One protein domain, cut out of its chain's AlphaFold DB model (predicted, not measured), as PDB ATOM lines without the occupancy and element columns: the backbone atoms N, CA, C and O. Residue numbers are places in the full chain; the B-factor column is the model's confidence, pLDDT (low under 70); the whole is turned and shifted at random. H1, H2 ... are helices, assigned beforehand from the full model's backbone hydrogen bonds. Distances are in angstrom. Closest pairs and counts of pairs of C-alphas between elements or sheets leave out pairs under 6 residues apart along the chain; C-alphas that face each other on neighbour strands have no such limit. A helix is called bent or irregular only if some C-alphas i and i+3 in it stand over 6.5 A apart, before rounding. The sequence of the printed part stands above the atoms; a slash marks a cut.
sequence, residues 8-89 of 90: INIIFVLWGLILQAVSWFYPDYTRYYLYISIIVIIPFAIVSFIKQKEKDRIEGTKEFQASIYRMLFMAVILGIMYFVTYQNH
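What this domain is: This is residues 8 to 89 of the 90 residues of an uncharacterized protein of Flavobacterium sp. WLB (UniProt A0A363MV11). Three helices follow one another in an open zigzag: the long H2 makes the length, H1 folds back along one end of it at a small angle, and H3 folds back from its other end and splays away like the second arm of a V. H1 and H3 stay apart from each other, and the far part of H3, residues 69 to 88, sticks out together with the last printed residue, His 89. The printed part has 82 residues with three named helices, in the order H1, H2, H3, and no named strand; its class is all helix, with 77 of the 82 residues in these helices. The whole is loose, with a radius of gyration of the C-alphas of 16.6 A, and elongated, with spans of 48 by 31 by 19 A.

Where its parts are: The printed part begins with H1, residues 8 to 25, which runs from the C-alpha of Ile 8 at (194.183, 203.431, 216.069) to that of Phe 25 at (214.264, 215.947, 226.099), a length of 25.7 A. One residue, Tyr 26, makes a tight link to H2. H2 holds residues 27 to 59, 33 residues, and is the longest helix, 46.7 A from the C-alpha of Pro 27 to that of Glu 59 at (183.872, 190.098, 199.934). H2 is irregular, but only just: C-alphas 28 and 31 are 6.9 A apart. Three residues, Gly 60 to Lys 62, make a tight link to H3. H3, residues 63 to 88, measures 37.0 A from its first to its last C-alpha and ends with the C-alpha of Asn 88 at (218.818, 221.647, 199.134).

How they stand to each other: H1 and H2 touch, and they form a helical hairpin. Their closest C-alphas, those of Ser 23 and Thr 30, are 5.3 A apart. The two run opposite ways at a shallow tilt of 13 degrees, and their centres are 16.3 A apart. H1 touches H2 with residues 19 to 23 alone, and H2 touches H1 with residues 29 to 34 alone. Residues 8 to 14, which belong to H1, stand free. H2 and H3 also touch and form a second helical hairpin. Here the closest C-alphas are those of Lys 53 and Phe 64, 5.7 A apart. They run opposite ways at a shallow tilt of 28 degrees, with centres 17.0 A apart. H2 touches H3 with residues 49 to 56 alone, and H3 touches H2 with residues 63 to 64 alone. Between the residues of H2 that touch H1 and those that touch H3, residues 38 to 47 stand free. H1 and H3 are apart. Every O i to N i+4 pair is within hydrogen-bond range in H1 and H3, and in H2 25 of 29 such pairs are.

The domain as a whole: The two C-alphas farthest apart are those of Ile 58, which belongs to H2, and His 89, at 49.2 A. The first and last printed C-alphas, those of Ile 8 and His 89, are 34.9 A apart. Without the stretches that stand free, the body has 44 residues and spans 49 by 15 by 13 A, with a radius of gyration of 17.8 A. The printed part runs from residue 8 to residue 89 of a full chain of 90 residues and has no cut. Both links are tight. The mean pLDDT of the printed part is 88.0, and the model's confidence is under 70 at one residue, His 89.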
ATOM      1  N   ILE A   8     192.957 203.512 216.867       79.94
ATOM      2  CA  ILE A   8     194.183 203.431 216.069       79.94
ATOM      3  C   ILE A   8     194.739 204.827 215.763       79.94
ATOM      4  O   ILE A   8     195.926 205.064 215.967       79.94
ATOM      5  N   ASN A   9     193.898 205.771 215.332       81.12
ATOM      6  CA  ASN A   9     194.349 207.133 215.048       81.12
ATOM      7  C   ASN A   9     194.860 207.835 216.313       81.12
ATOM      8  O   ASN A   9     195.864 208.537 216.256       81.12
ATOM      9  N   ILE A  10     194.206 207.609 217.457       86.19
ATOM     10  CA  ILE A  10     194.643 208.153 218.752       86.19
ATOM     11  C   ILE A  10     196.020 207.596 219.128       86.19
ATOM     12  O   ILE A  10     196.893 208.364 219.527       86.19
ATOM     13  N   ILE A  11     196.237 206.289 218.944       87.88
ATOM     14  CA  ILE A  11     197.538 205.652 219.186       87.88
ATOM     15  C   ILE A  11     198.617 206.299 218.316       87.88
ATOM     16  O   ILE A  11     199.653 206.680 218.848       87.88
ATOM     17  N   PHE A  12     198.374 206.485 217.015       85.50
ATOM     18  CA  PHE A  12     199.348 207.121 216.120       85.50
ATOM     19  C   PHE A  12     199.663 208.572 216.510       85.50
ATOM     20  O   PHE A  12     200.829 208.967 216.486       85.50
ATOM     21  N   VAL A  13     198.655 209.355 216.905       88.56
ATOM     22  CA  VAL A  13     198.856 210.737 217.373       88.56
ATOM     23  C   VAL A  13     199.702 210.760 218.646       88.56
ATOM     24  O   VAL A  13     200.671 211.514 218.720       88.56
ATOM     25  N   LEU A  14     199.385 209.908 219.625       91.38
ATOM     26  CA  LEU A  14     200.172 209.793 220.855       91.38
ATOM     27  C   LEU A  14     201.607 209.342 220.566       91.38
ATOM     28  O   LEU A  14     202.541 209.896 221.137       91.38
ATOM     29  N   TRP A  15     201.796 208.400 219.641       90.94
ATOM     30  CA  TRP A  15     203.123 207.947 219.215       90.94
ATOM     31  C   TRP A  15     203.960 209.100 218.645       90.94
ATOM     32  O   TRP A  15     205.121 209.268 219.009       90.94
ATOM     33  N   GLY A  16     203.357 209.943 217.801       88.88
ATOM     34  CA  GLY A  16     204.013 211.134 217.258       88.88
ATOM     35  C   GLY A  16     204.363 212.176 218.327       88.88
ATOM     36  O   GLY A  16     205.437 212.772 218.276       88.88
ATOM     37  N   LEU A  17     203.499 212.369 219.327       93.19
ATOM     38  CA  LEU A  17     203.777 213.271 220.451       93.19
ATOM     39  C   LEU A  17     204.915 212.752 221.339       93.19
ATOM     40  O   LEU A  17     205.758 213.537 221.770       93.19
ATOM     41  N   ILE A  18     204.972 211.439 221.576       92.12
ATOM     42  CA  ILE A  18     206.081 210.819 222.310       92.12
ATOM     43  C   ILE A  18     207.385 210.993 221.533       92.12
ATOM     44  O   ILE A  18     208.385 211.360 222.142       92.12
ATOM     45  N   LEU A  19     207.380 210.806 220.207       91.75
ATOM     46  CA  LEU A  19     208.558 211.074 219.379       91.75
ATOM     47  C   LEU A  19     209.060 212.509 219.580       91.75
ATOM     48  O   LEU A  19     210.243 212.696 219.835       91.75
ATOM     49  N   GLN A  20     208.170 213.504 219.526       92.00
ATOM     50  CA  GLN A  20     208.537 214.909 219.739       92.00
ATOM     51  C   GLN A  20     209.123 215.151 221.134       92.00
ATOM     52  O   GLN A  20     210.156 215.806 221.269       92.00
ATOM     53  N   ALA A  21     208.508 214.581 222.173       92.69
ATOM     54  CA  ALA A  21     209.021 214.685 223.534       92.69
ATOM     55  C   ALA A  21     210.406 214.030 223.670       92.69
ATOM     56  O   ALA A  21     211.318 214.635 224.230       92.69
ATOM     57  N   VAL A  22     210.601 212.828 223.119       90.69
ATOM     58  CA  VAL A  22     211.902 212.142 223.130       90.69
ATOM     59  C   VAL A  22     212.938 212.950 222.353       90.69
ATOM     60  O   VAL A  22     214.044 213.125 222.846       90.69
ATOM     61  N   SER A  23     212.586 213.511 221.198       90.56
ATOM     62  CA  SER A  23     213.501 214.355 220.423       90.56
ATOM     63  C   SER A  23     213.936 215.612 221.162       90.56
ATOM     64  O   SER A  23     215.094 216.003 221.048       90.56
ATOM     65  N   TRP A  24     213.038 216.224 221.933       92.00
ATOM     66  CA  TRP A  24     213.350 217.438 222.681       92.00
ATOM     67  C   TRP A  24     214.149 217.155 223.957       92.00
ATOM     68  O   TRP A  24     215.155 217.808 224.221       92.00
ATOM     69  N   PHE A  25     213.694 216.201 224.771       93.94
ATOM     70  CA  PHE A  25     214.264 215.947 226.099       93.94
ATOM     71  C   PHE A  25     215.415 214.932 226.084       93.94
ATOM     72  O   PHE A  25     216.261 214.958 226.975       93.94
ATOM     73  N   TYR A  26     215.458 214.049 225.086       91.31
ATOM     74  CA  TYR A  26     216.386 212.918 224.996       91.31
ATOM     75  C   TYR A  26     216.881 212.711 223.550       91.31
ATOM     76  O   TYR A  26     216.673 211.637 222.971       91.31
ATOM     77  N   PRO A  27     217.540 213.715 222.938       89.12
ATOM     78  CA  PRO A  27     217.877 213.705 221.513       89.12
ATOM     79  C   PRO A  27     218.684 212.467 221.093       89.12
ATOM     80  O   PRO A  27     218.381 211.872 220.055       89.12
ATOM     81  N   ASP A  28     219.610 212.004 221.937       91.62
ATOM     82  CA  ASP A  28     220.427 210.803 221.699       91.62
ATOM     83  C   ASP A  28     219.592 209.516 221.590       91.62
ATOM     84  O   ASP A  28     219.947 208.578 220.871       91.62
ATOM     85  N   TYR A  29     218.432 209.482 222.251       89.38
ATOM     86  CA  TYR A  29     217.523 208.337 222.258       89.38
ATOM     87  C   TYR A  29     216.506 208.352 221.116       89.38
ATOM     88  O   TYR A  29     215.867 207.330 220.853       89.38
ATOM     89  N   THR A  30     216.400 209.459 220.377       90.50
ATOM     90  CA  THR A  30     215.471 209.597 219.242       90.50
ATOM     91  C   THR A  30     215.654 208.479 218.221       90.50
ATOM     92  O   THR A  30     214.682 207.882 217.761       90.50
ATOM     93  N   ARG A  31     216.909 208.150 217.887       90.00
ATOM     94  CA  ARG A  31     217.217 207.098 216.904       90.00
ATOM     95  C   ARG A  31     216.729 205.731 217.374       90.00
ATOM     96  O   ARG A  31     216.080 205.018 216.614       90.00
ATOM     97  N   TYR A  32     216.986 205.392 218.635       91.88
ATOM     98  CA  TYR A  32     216.539 204.129 219.220       91.88
ATOM     99  C   TYR A  32     215.013 204.042 219.280       91.88
ATOM    100  O   TYR A  32     214.444 203.003 218.943       91.88
ATOM    101  N   TYR A  33     214.339 205.143 219.623       90.25
ATOM    102  CA  TYR A  33     212.881 205.216 219.602       90.25
ATOM    103  C   TYR A  33     212.309 204.963 218.197       90.25
ATOM    104  O   TYR A  33     211.345 204.206 218.038       90.25
ATOM    105  N   LEU A  34     212.924 205.541 217.161       88.94
ATOM    106  CA  LEU A  34     212.533 205.303 215.771       88.94
ATOM    107  C   LEU A  34     212.762 203.844 215.354       88.94
ATOM    108  O   LEU A  34     211.880 203.248 214.735       88.94
ATOM    109  N   TYR A  35     213.884 203.231 215.736       92.00
ATOM    110  CA  TYR A  35     214.148 201.818 215.435       92.00
ATOM    111  C   TYR A  35     213.134 200.882 216.096       92.00
ATOM    112  O   TYR A  35     212.606 199.986 215.438       92.00
ATOM    113  N   ILE A  36     212.790 201.125 217.363       91.75
ATOM    114  CA  ILE A  36     211.742 200.367 218.060       91.75
ATOM    115  C   ILE A  36     210.389 200.565 217.370       91.75
ATOM    116  O   ILE A  36     209.653 199.603 217.162       91.75
ATOM    117  N   SER A  37     210.079 201.794 216.954       89.25
ATOM    118  CA  SER A  37     208.833 202.091 216.242       89.25
ATOM    119  C   SER A  37     208.723 201.293 214.940       89.25
ATOM    120  O   SER A  37     207.665 200.732 214.660       89.25
ATOM    121  N   ILE A  38     209.816 201.150 214.184       88.62
ATOM    122  CA  ILE A  38     209.854 200.309 212.975       88.62
ATOM    123  C   ILE A  38     209.571 198.840 213.321       88.62
ATOM    124  O   ILE A  38     208.736 198.207 212.668       88.62
ATOM    125  N   ILE A  39     210.212 198.313 214.370       92.31
ATOM    126  CA  ILE A  39     210.028 196.924 214.826       92.31
ATOM    127  C   ILE A  39     208.578 196.652 215.242       92.31
ATOM    128  O   ILE A  39     208.097 195.544 215.043       92.31
ATOM    129  N   VAL A  40     207.863 197.637 215.789       89.75
ATOM    130  CA  VAL A  40     206.454 197.479 216.188       89.75
ATOM    131  C   VAL A  40     205.502 197.636 214.998       89.75
ATOM    132  O   VAL A  40     204.554 196.860 214.851       89.75
ATOM    133  N   ILE A  41     205.744 198.617 214.126       88.31
ATOM    134  CA  ILE A  41     204.842 198.945 213.012       88.31
ATOM    135  C   ILE A  41     204.870 197.860 211.931       88.31
ATOM    136  O   ILE A  41     203.809 197.505 211.413       88.31
ATOM    137  N   ILE A  42     206.044 197.310 211.594       89.25
ATOM    138  CA  ILE A  42     206.170 196.332 210.501       89.25
ATOM    139  C   ILE A  42     205.317 195.071 210.756       89.25
ATOM    140  O   ILE A  42     204.482 194.752 209.906       89.25
ATOM    141  N   PRO A  43     205.429 194.367 211.901       91.12
ATOM    142  CA  PRO A  43     204.606 193.193 212.182       91.12
ATOM    143  C   PRO A  43     203.111 193.511 212.208       91.12
ATOM    144  O   PRO A  43     202.307 192.749 211.669       91.12
ATOM    145  N   PHE A  44     202.732 194.655 212.786       89.38
ATOM    146  CA  PHE A  44     201.336 195.085 212.826       89.38
ATOM    147  C   PHE A  44     200.768 195.297 211.416       89.38
ATOM    148  O   PHE A  44     199.678 194.803 211.104       89.38
ATOM    149  N   ALA A  45     201.523 195.969 210.542       87.38
ATOM    150  CA  ALA A  45     201.150 196.180 209.148       87.38
ATOM    151  C   ALA A  45     201.026 194.850 208.384       87.38
ATOM    152  O   ALA A  45     200.034 194.642 207.688       87.38
ATOM    153  N   ILE A  46     201.966 193.915 208.574       89.69
ATOM    154  CA  ILE A  46     201.919 192.581 207.948       89.69
ATOM    155  C   ILE A  46     200.635 191.839 208.340       89.69
ATOM    156  O   ILE A  46     199.912 191.355 207.468       89.69
ATOM    157  N   VAL A  47     200.305 191.786 209.634       91.38
ATOM    158  CA  VAL A  47     199.078 191.123 210.109       91.38
ATOM    159  C   VAL A  47     197.828 191.806 209.547       91.38
ATOM    160  O   VAL A  47     196.876 191.127 209.154       91.38
ATOM    161  N   SER A  48     197.824 193.139 209.476       88.56
ATOM    162  CA  SER A  48     196.724 193.899 208.875       88.56
ATOM    163  C   SER A  48     196.532 193.547 207.396       88.56
ATOM    164  O   SER A  48     195.403 193.282 206.981       88.56
ATOM    165  N   PHE A  49     197.617 193.446 206.628       87.75
ATOM    166  CA  PHE A  49     197.573 193.073 205.214       87.75
ATOM    167  C   PHE A  49     197.117 191.640 204.979       87.75
ATOM    168  O   PHE A  49     196.330 191.406 204.061       87.75
ATOM    169  N   ILE A  50     197.543 190.695 205.819       89.31
ATOM    170  CA  ILE A  50     197.061 189.309 205.748       89.31
ATOM    171  C   ILE A  50     195.537 189.280 205.923       89.31
ATOM    172  O   ILE A  50     194.837 188.704 205.090       89.31
ATOM    173  N   LYS A  51     195.014 189.980 206.939       88.81
ATOM    174  CA  LYS A  51     193.564 190.082 207.175       88.81
ATOM    175  C   LYS A  51     192.832 190.784 206.028       88.81
ATOM    176  O   LYS A  51     191.725 190.384 205.682       88.81
ATOM    177  N   GLN A  52     193.422 191.828 205.442       88.00
ATOM    178  CA  GLN A  52     192.814 192.569 204.333       88.00
ATOM    179  C   GLN A  52     192.738 191.716 203.058       88.00
ATOM    180  O   GLN A  52     191.704 191.702 202.400       88.00
ATOM    181  N   LYS A  53     193.786 190.939 202.759       87.56
ATOM    182  CA  LYS A  53     193.806 189.992 201.634       87.56
ATOM    183  C   LYS A  53     192.747 188.898 201.781       87.56
ATOM    184  O   LYS A  53     192.114 188.517 200.800       87.56
ATOM    185  N   GLU A  54     192.569 188.375 202.992       88.81
ATOM    186  CA  GLU A  54     191.550 187.359 203.267       88.81
ATOM    187  C   GLU A  54     190.131 187.920 203.104       88.81
ATOM    188  O   GLU A  54     189.302 187.293 202.445       88.81
ATOM    189  N   LYS A  55     189.878 189.132 203.613       88.38
ATOM    190  CA  LYS A  55     188.598 189.832 203.430       88.38
ATOM    191  C   LYS A  55     188.285 190.115 201.967       88.38
ATOM    192  O   LYS A  55     187.191 189.788 201.527       88.38
ATOM    193  N   ASP A  56     189.251 190.619 201.202       87.88
ATOM    194  CA  ASP A  56     189.080 190.859 199.763       87.88
ATOM    195  C   ASP A  56     188.704 189.580 199.003       87.88
ATOM    196  O   ASP A  56     187.883 189.622 198.085       87.88
ATOM    197  N   ARG A  57     189.246 188.420 199.406       84.94
ATOM    198  CA  ARG A  57     188.886 187.125 198.805       84.94
ATOM    199  C   ARG A  57     187.428 186.743 199.066       84.94
ATOM    200  O   ARG A  57     186.822 186.093 198.220       84.94
ATOM    201  N   ILE A  58     186.899 187.083 200.240       88.44
ATOM    202  CA  ILE A  58     185.546 186.708 200.673       88.44
ATOM    203  C   ILE A  58     184.508 187.708 200.150       88.44
ATOM    204  O   ILE A  58     183.457 187.304 199.664       88.44
ATOM    205  N   GLU A  59     184.803 189.005 200.239       89.50
ATOM    206  CA  GLU A  59     183.872 190.098 199.934       89.50
ATOM    207  C   GLU A  59     183.978 190.581 198.474       89.50
ATOM    208  O   GLU A  59     183.154 191.373 198.021       89.50
ATOM    209  N   GLY A  60     184.974 190.107 197.713       82.94
ATOM    210  CA  GLY A  60     185.197 190.504 196.317       82.94
ATOM    211  C   GLY A  60     185.696 191.946 196.154       82.94
ATOM    212  O   GLY A  60     185.638 192.505 195.056       82.94
ATOM    213  N   THR A  61     186.170 192.567 197.236       86.31
ATOM    214  CA  THR A  61     186.723 193.924 197.253       86.31
ATOM    215  C   THR A  61     188.173 193.955 196.750       86.31
ATOM    216  O   THR A  61     188.821 192.922 196.595       86.31
ATOM    217  N   LYS A  62     188.694 195.154 196.447       86.56
ATOM    218  CA  LYS A  62     190.086 195.379 195.990       86.56
ATOM    219  C   LYS A  62     190.882 196.265 196.957       86.56
ATOM    220  O   LYS A  62     191.779 197.002 196.538       86.56
ATOM    221  N   GLU A  63     190.534 196.247 198.239       86.69
ATOM    222  CA  GLU A  63     191.113 197.143 199.242       86.69
ATOM    223  C   GLU A  63     192.599 196.853 199.494       86.69
ATOM    224  O   GLU A  63     193.386 197.777 199.674       86.69
ATOM    225  N   PHE A  64     193.026 195.594 199.424       84.94
ATOM    226  CA  PHE A  64     194.427 195.189 199.497       84.94
ATOM    227  C   PHE A  64     195.245 195.760 198.332       84.94
ATOM    228  O   PHE A  64     196.306 196.350 198.544       84.94
ATOM    229  N   GLN A  65     194.735 195.648 197.100       84.88
ATOM    230  CA  GLN A  65     195.397 196.219 195.925       84.88
ATOM    231  C   GLN A  65     195.467 197.753 196.029       84.88
ATOM    232  O   GLN A  65     196.511 198.347 195.757       84.88
ATOM    233  N   ALA A  66     194.386 198.394 196.486       88.38
ATOM    234  CA  ALA A  66     194.357 199.832 196.737       88.38
ATOM    235  C   ALA A  66     195.367 200.257 197.822       88.38
ATOM    236  O   ALA A  66     196.072 201.251 197.638       88.38
ATOM    237  N   SER A  67     195.491 199.497 198.916       86.62
ATOM    238  CA  SER A  67     196.501 199.715 199.961       86.62
ATOM    239  C   SER A  67     197.926 199.642 199.399       86.62
ATOM    240  O   SER A  67     198.738 200.517 199.704       86.62
ATOM    241  N   ILE A  68     198.227 198.658 198.541       87.12
ATOM    242  CA  ILE A  68     199.539 198.538 197.880       87.12
ATOM    243  C   ILE A  68     199.833 199.762 197.016       87.12
ATOM    244  O   ILE A  68     200.908 200.348 197.141       87.12
ATOM    245  N   TYR A  69     198.884 200.194 196.181       89.44
ATOM    246  CA  TYR A  69     199.081 201.384 195.352       89.44
ATOM    247  C   TYR A  69     199.308 202.644 196.185       89.44
ATOM    248  O   TYR A  69     200.196 203.428 195.858       89.44
ATOM    249  N   ARG A  70     198.564 202.831 197.284       89.12
ATOM    250  CA  ARG A  70     198.776 203.967 198.197       89.12
ATOM    251  C   ARG A  70     200.168 203.933 198.831       89.12
ATOM    252  O   ARG A  70     200.810 204.975 198.911       89.12
ATOM    253  N   MET A  71     200.653 202.759 199.243       87.62
ATOM    254  CA  MET A  71     202.009 202.613 199.786       87.62
ATOM    255  C   MET A  71     203.090 202.897 198.744       87.62
ATOM    256  O   MET A  71     204.023 203.637 199.039       87.62
ATOM    257  N   LEU A  72     202.957 202.364 197.526       89.19
ATOM    258  CA  LEU A  72     203.892 202.635 196.429       89.19
ATOM    259  C   LEU A  72     203.915 204.123 196.073       89.19
ATOM    260  O   LEU A  72     204.984 204.708 195.935       89.19
ATOM    261  N   PHE A  73     202.742 204.749 195.988       91.94
ATOM    262  CA  PHE A  73     202.623 206.182 195.753       91.94
ATOM    263  C   PHE A  73     203.316 206.994 196.853       91.94
ATOM    264  O   PHE A  73     204.097 207.897 196.557       91.94
ATOM    265  N   MET A  74     203.103 206.630 198.122       90.50
ATOM    266  CA  MET A  74     203.776 207.280 199.246       90.50
ATOM    267  C   MET A  74     205.294 207.077 199.202       90.50
ATOM    268  O   MET A  74     206.038 208.017 199.463       90.50
ATOM    269  N   ALA A  75     205.771 205.887 198.831       89.81
ATOM    270  CA  ALA A  75     207.198 205.612 198.677       89.81
ATOM    271  C   ALA A  75     207.835 206.480 197.580       89.81
ATOM    272  O   ALA A  75     208.924 207.013 197.782       89.81
ATOM    273  N   VAL A  76     207.141 206.684 196.454       92.56
ATOM    274  CA  VAL A  76     207.585 207.599 195.391       92.56
ATOM    275  C   VAL A  76     207.657 209.036 195.905       92.56
ATOM    276  O   VAL A  76     208.679 209.693 195.718       92.56
ATOM    277  N   ILE A  77     206.620 209.517 196.601       92.75
ATOM    278  CA  ILE A  77     206.622 210.861 197.200       92.75
ATOM    279  C   ILE A  77     207.787 211.020 198.180       92.75
ATOM    280  O   ILE A  77     208.492 212.024 198.126       92.75
ATOM    281  N   LEU A  78     208.008 210.040 199.058       89.81
ATOM    282  CA  LEU A  78     209.121 210.058 200.007       89.81
ATOM    283  C   LEU A  78     210.472 210.070 199.290       89.81
ATOM    284  O   LEU A  78     211.357 210.808 199.707       89.81
ATOM    285  N   GLY A  79     210.622 209.315 198.200       89.81
ATOM    286  CA  GLY A  79     211.828 209.336 197.372       89.81
ATOM    287  C   GLY A  79     212.082 210.705 196.736       89.81
ATOM    288  O   GLY A  79     213.205 211.204 196.782       89.81
ATOM    289  N   ILE A  80     211.035 211.347 196.206       90.62
ATOM    290  CA  ILE A  80     211.121 212.708 195.658       90.62
ATOM    291  C   ILE A  80     211.492 213.700 196.761       90.62
ATOM    292  O   ILE A  80     212.432 214.470 196.588       90.62
ATOM    293  N   MET A  81     210.799 213.665 197.904       87.75
ATOM    294  CA  MET A  81     211.102 214.542 199.039       87.75
ATOM    295  C   MET A  81     212.534 214.347 199.531       87.75
ATOM    296  O   MET A  81     213.235 215.329 199.724       87.75
ATOM    297  N   TYR A  82     212.997 213.102 199.661       87.06
ATOM    298  CA  TYR A  82     214.375 212.803 200.042       87.06
ATOM    299  C   TYR A  82     215.377 213.436 199.073       87.06
ATOM    300  O   TYR A  82     216.342 214.058 199.509       87.06
ATOM    301  N   PHE A  83     215.134 213.324 197.766       87.88
ATOM    302  CA  PHE A  83     216.012 213.906 196.757       87.88
ATOM    303  C   PHE A  83     216.011 215.441 196.803       87.88
ATOM    304  O   PHE A  83     217.074 216.054 196.730       87.88
ATOM    305  N   VAL A  84     214.838 216.057 196.994       85.69
ATOM    306  CA  VAL A  84     214.697 217.512 197.169       85.69
ATOM    307  C   VAL A  84     215.443 217.990 198.418       85.69
ATOM    308  O   VAL A  84     216.204 218.951 198.341       85.69
ATOM    309  N   THR A  85     215.271 217.316 199.557       82.62
ATOM    310  CA  THR A  85     215.967 217.651 200.808       82.62
ATOM    311  C   THR A  85     217.480 217.467 200.671       82.62
ATOM    312  O   THR A  85     218.243 218.347 201.059       82.62
ATOM    313  N   TYR A  86     217.923 216.373 200.043       78.19
ATOM    314  CA  TYR A  86     219.341 216.103 199.800       78.19
ATOM    315  C   TYR A  86     220.002 217.190 198.941       78.19
ATOM    316  O   TYR A  86     221.079 217.679 199.291       78.19
ATOM    317  N   GLN A  87     219.348 217.601 197.846       72.38
ATOM    318  CA  GLN A  87     219.854 218.658 196.966       72.38
ATOM    319  C   GLN A  87     219.894 220.031 197.640       72.38
ATOM    320  O   GLN A  87     220.831 220.789 197.407       72.38
ATOM    321  N   ASN A  88     218.907 220.345 198.480       70.31
ATOM    322  CA  ASN A  88     218.818 221.647 199.134       70.31
ATOM    323  C   ASN A  88     219.663 221.761 200.418       70.31
ATOM    324  O   ASN A  88     219.675 222.839 201.006       70.31
ATOM    325  N   HIS A  89     220.364 220.697 200.843       56.06
ATOM    326  CA  HIS A  89     221.165 220.653 202.083       56.06
ATOM    327  C   HIS A  89     220.423 221.218 203.314       56.06
ATOM    328  O   HIS A  89     221.036 221.846 204.178       56.06
TER     329      HIS A  89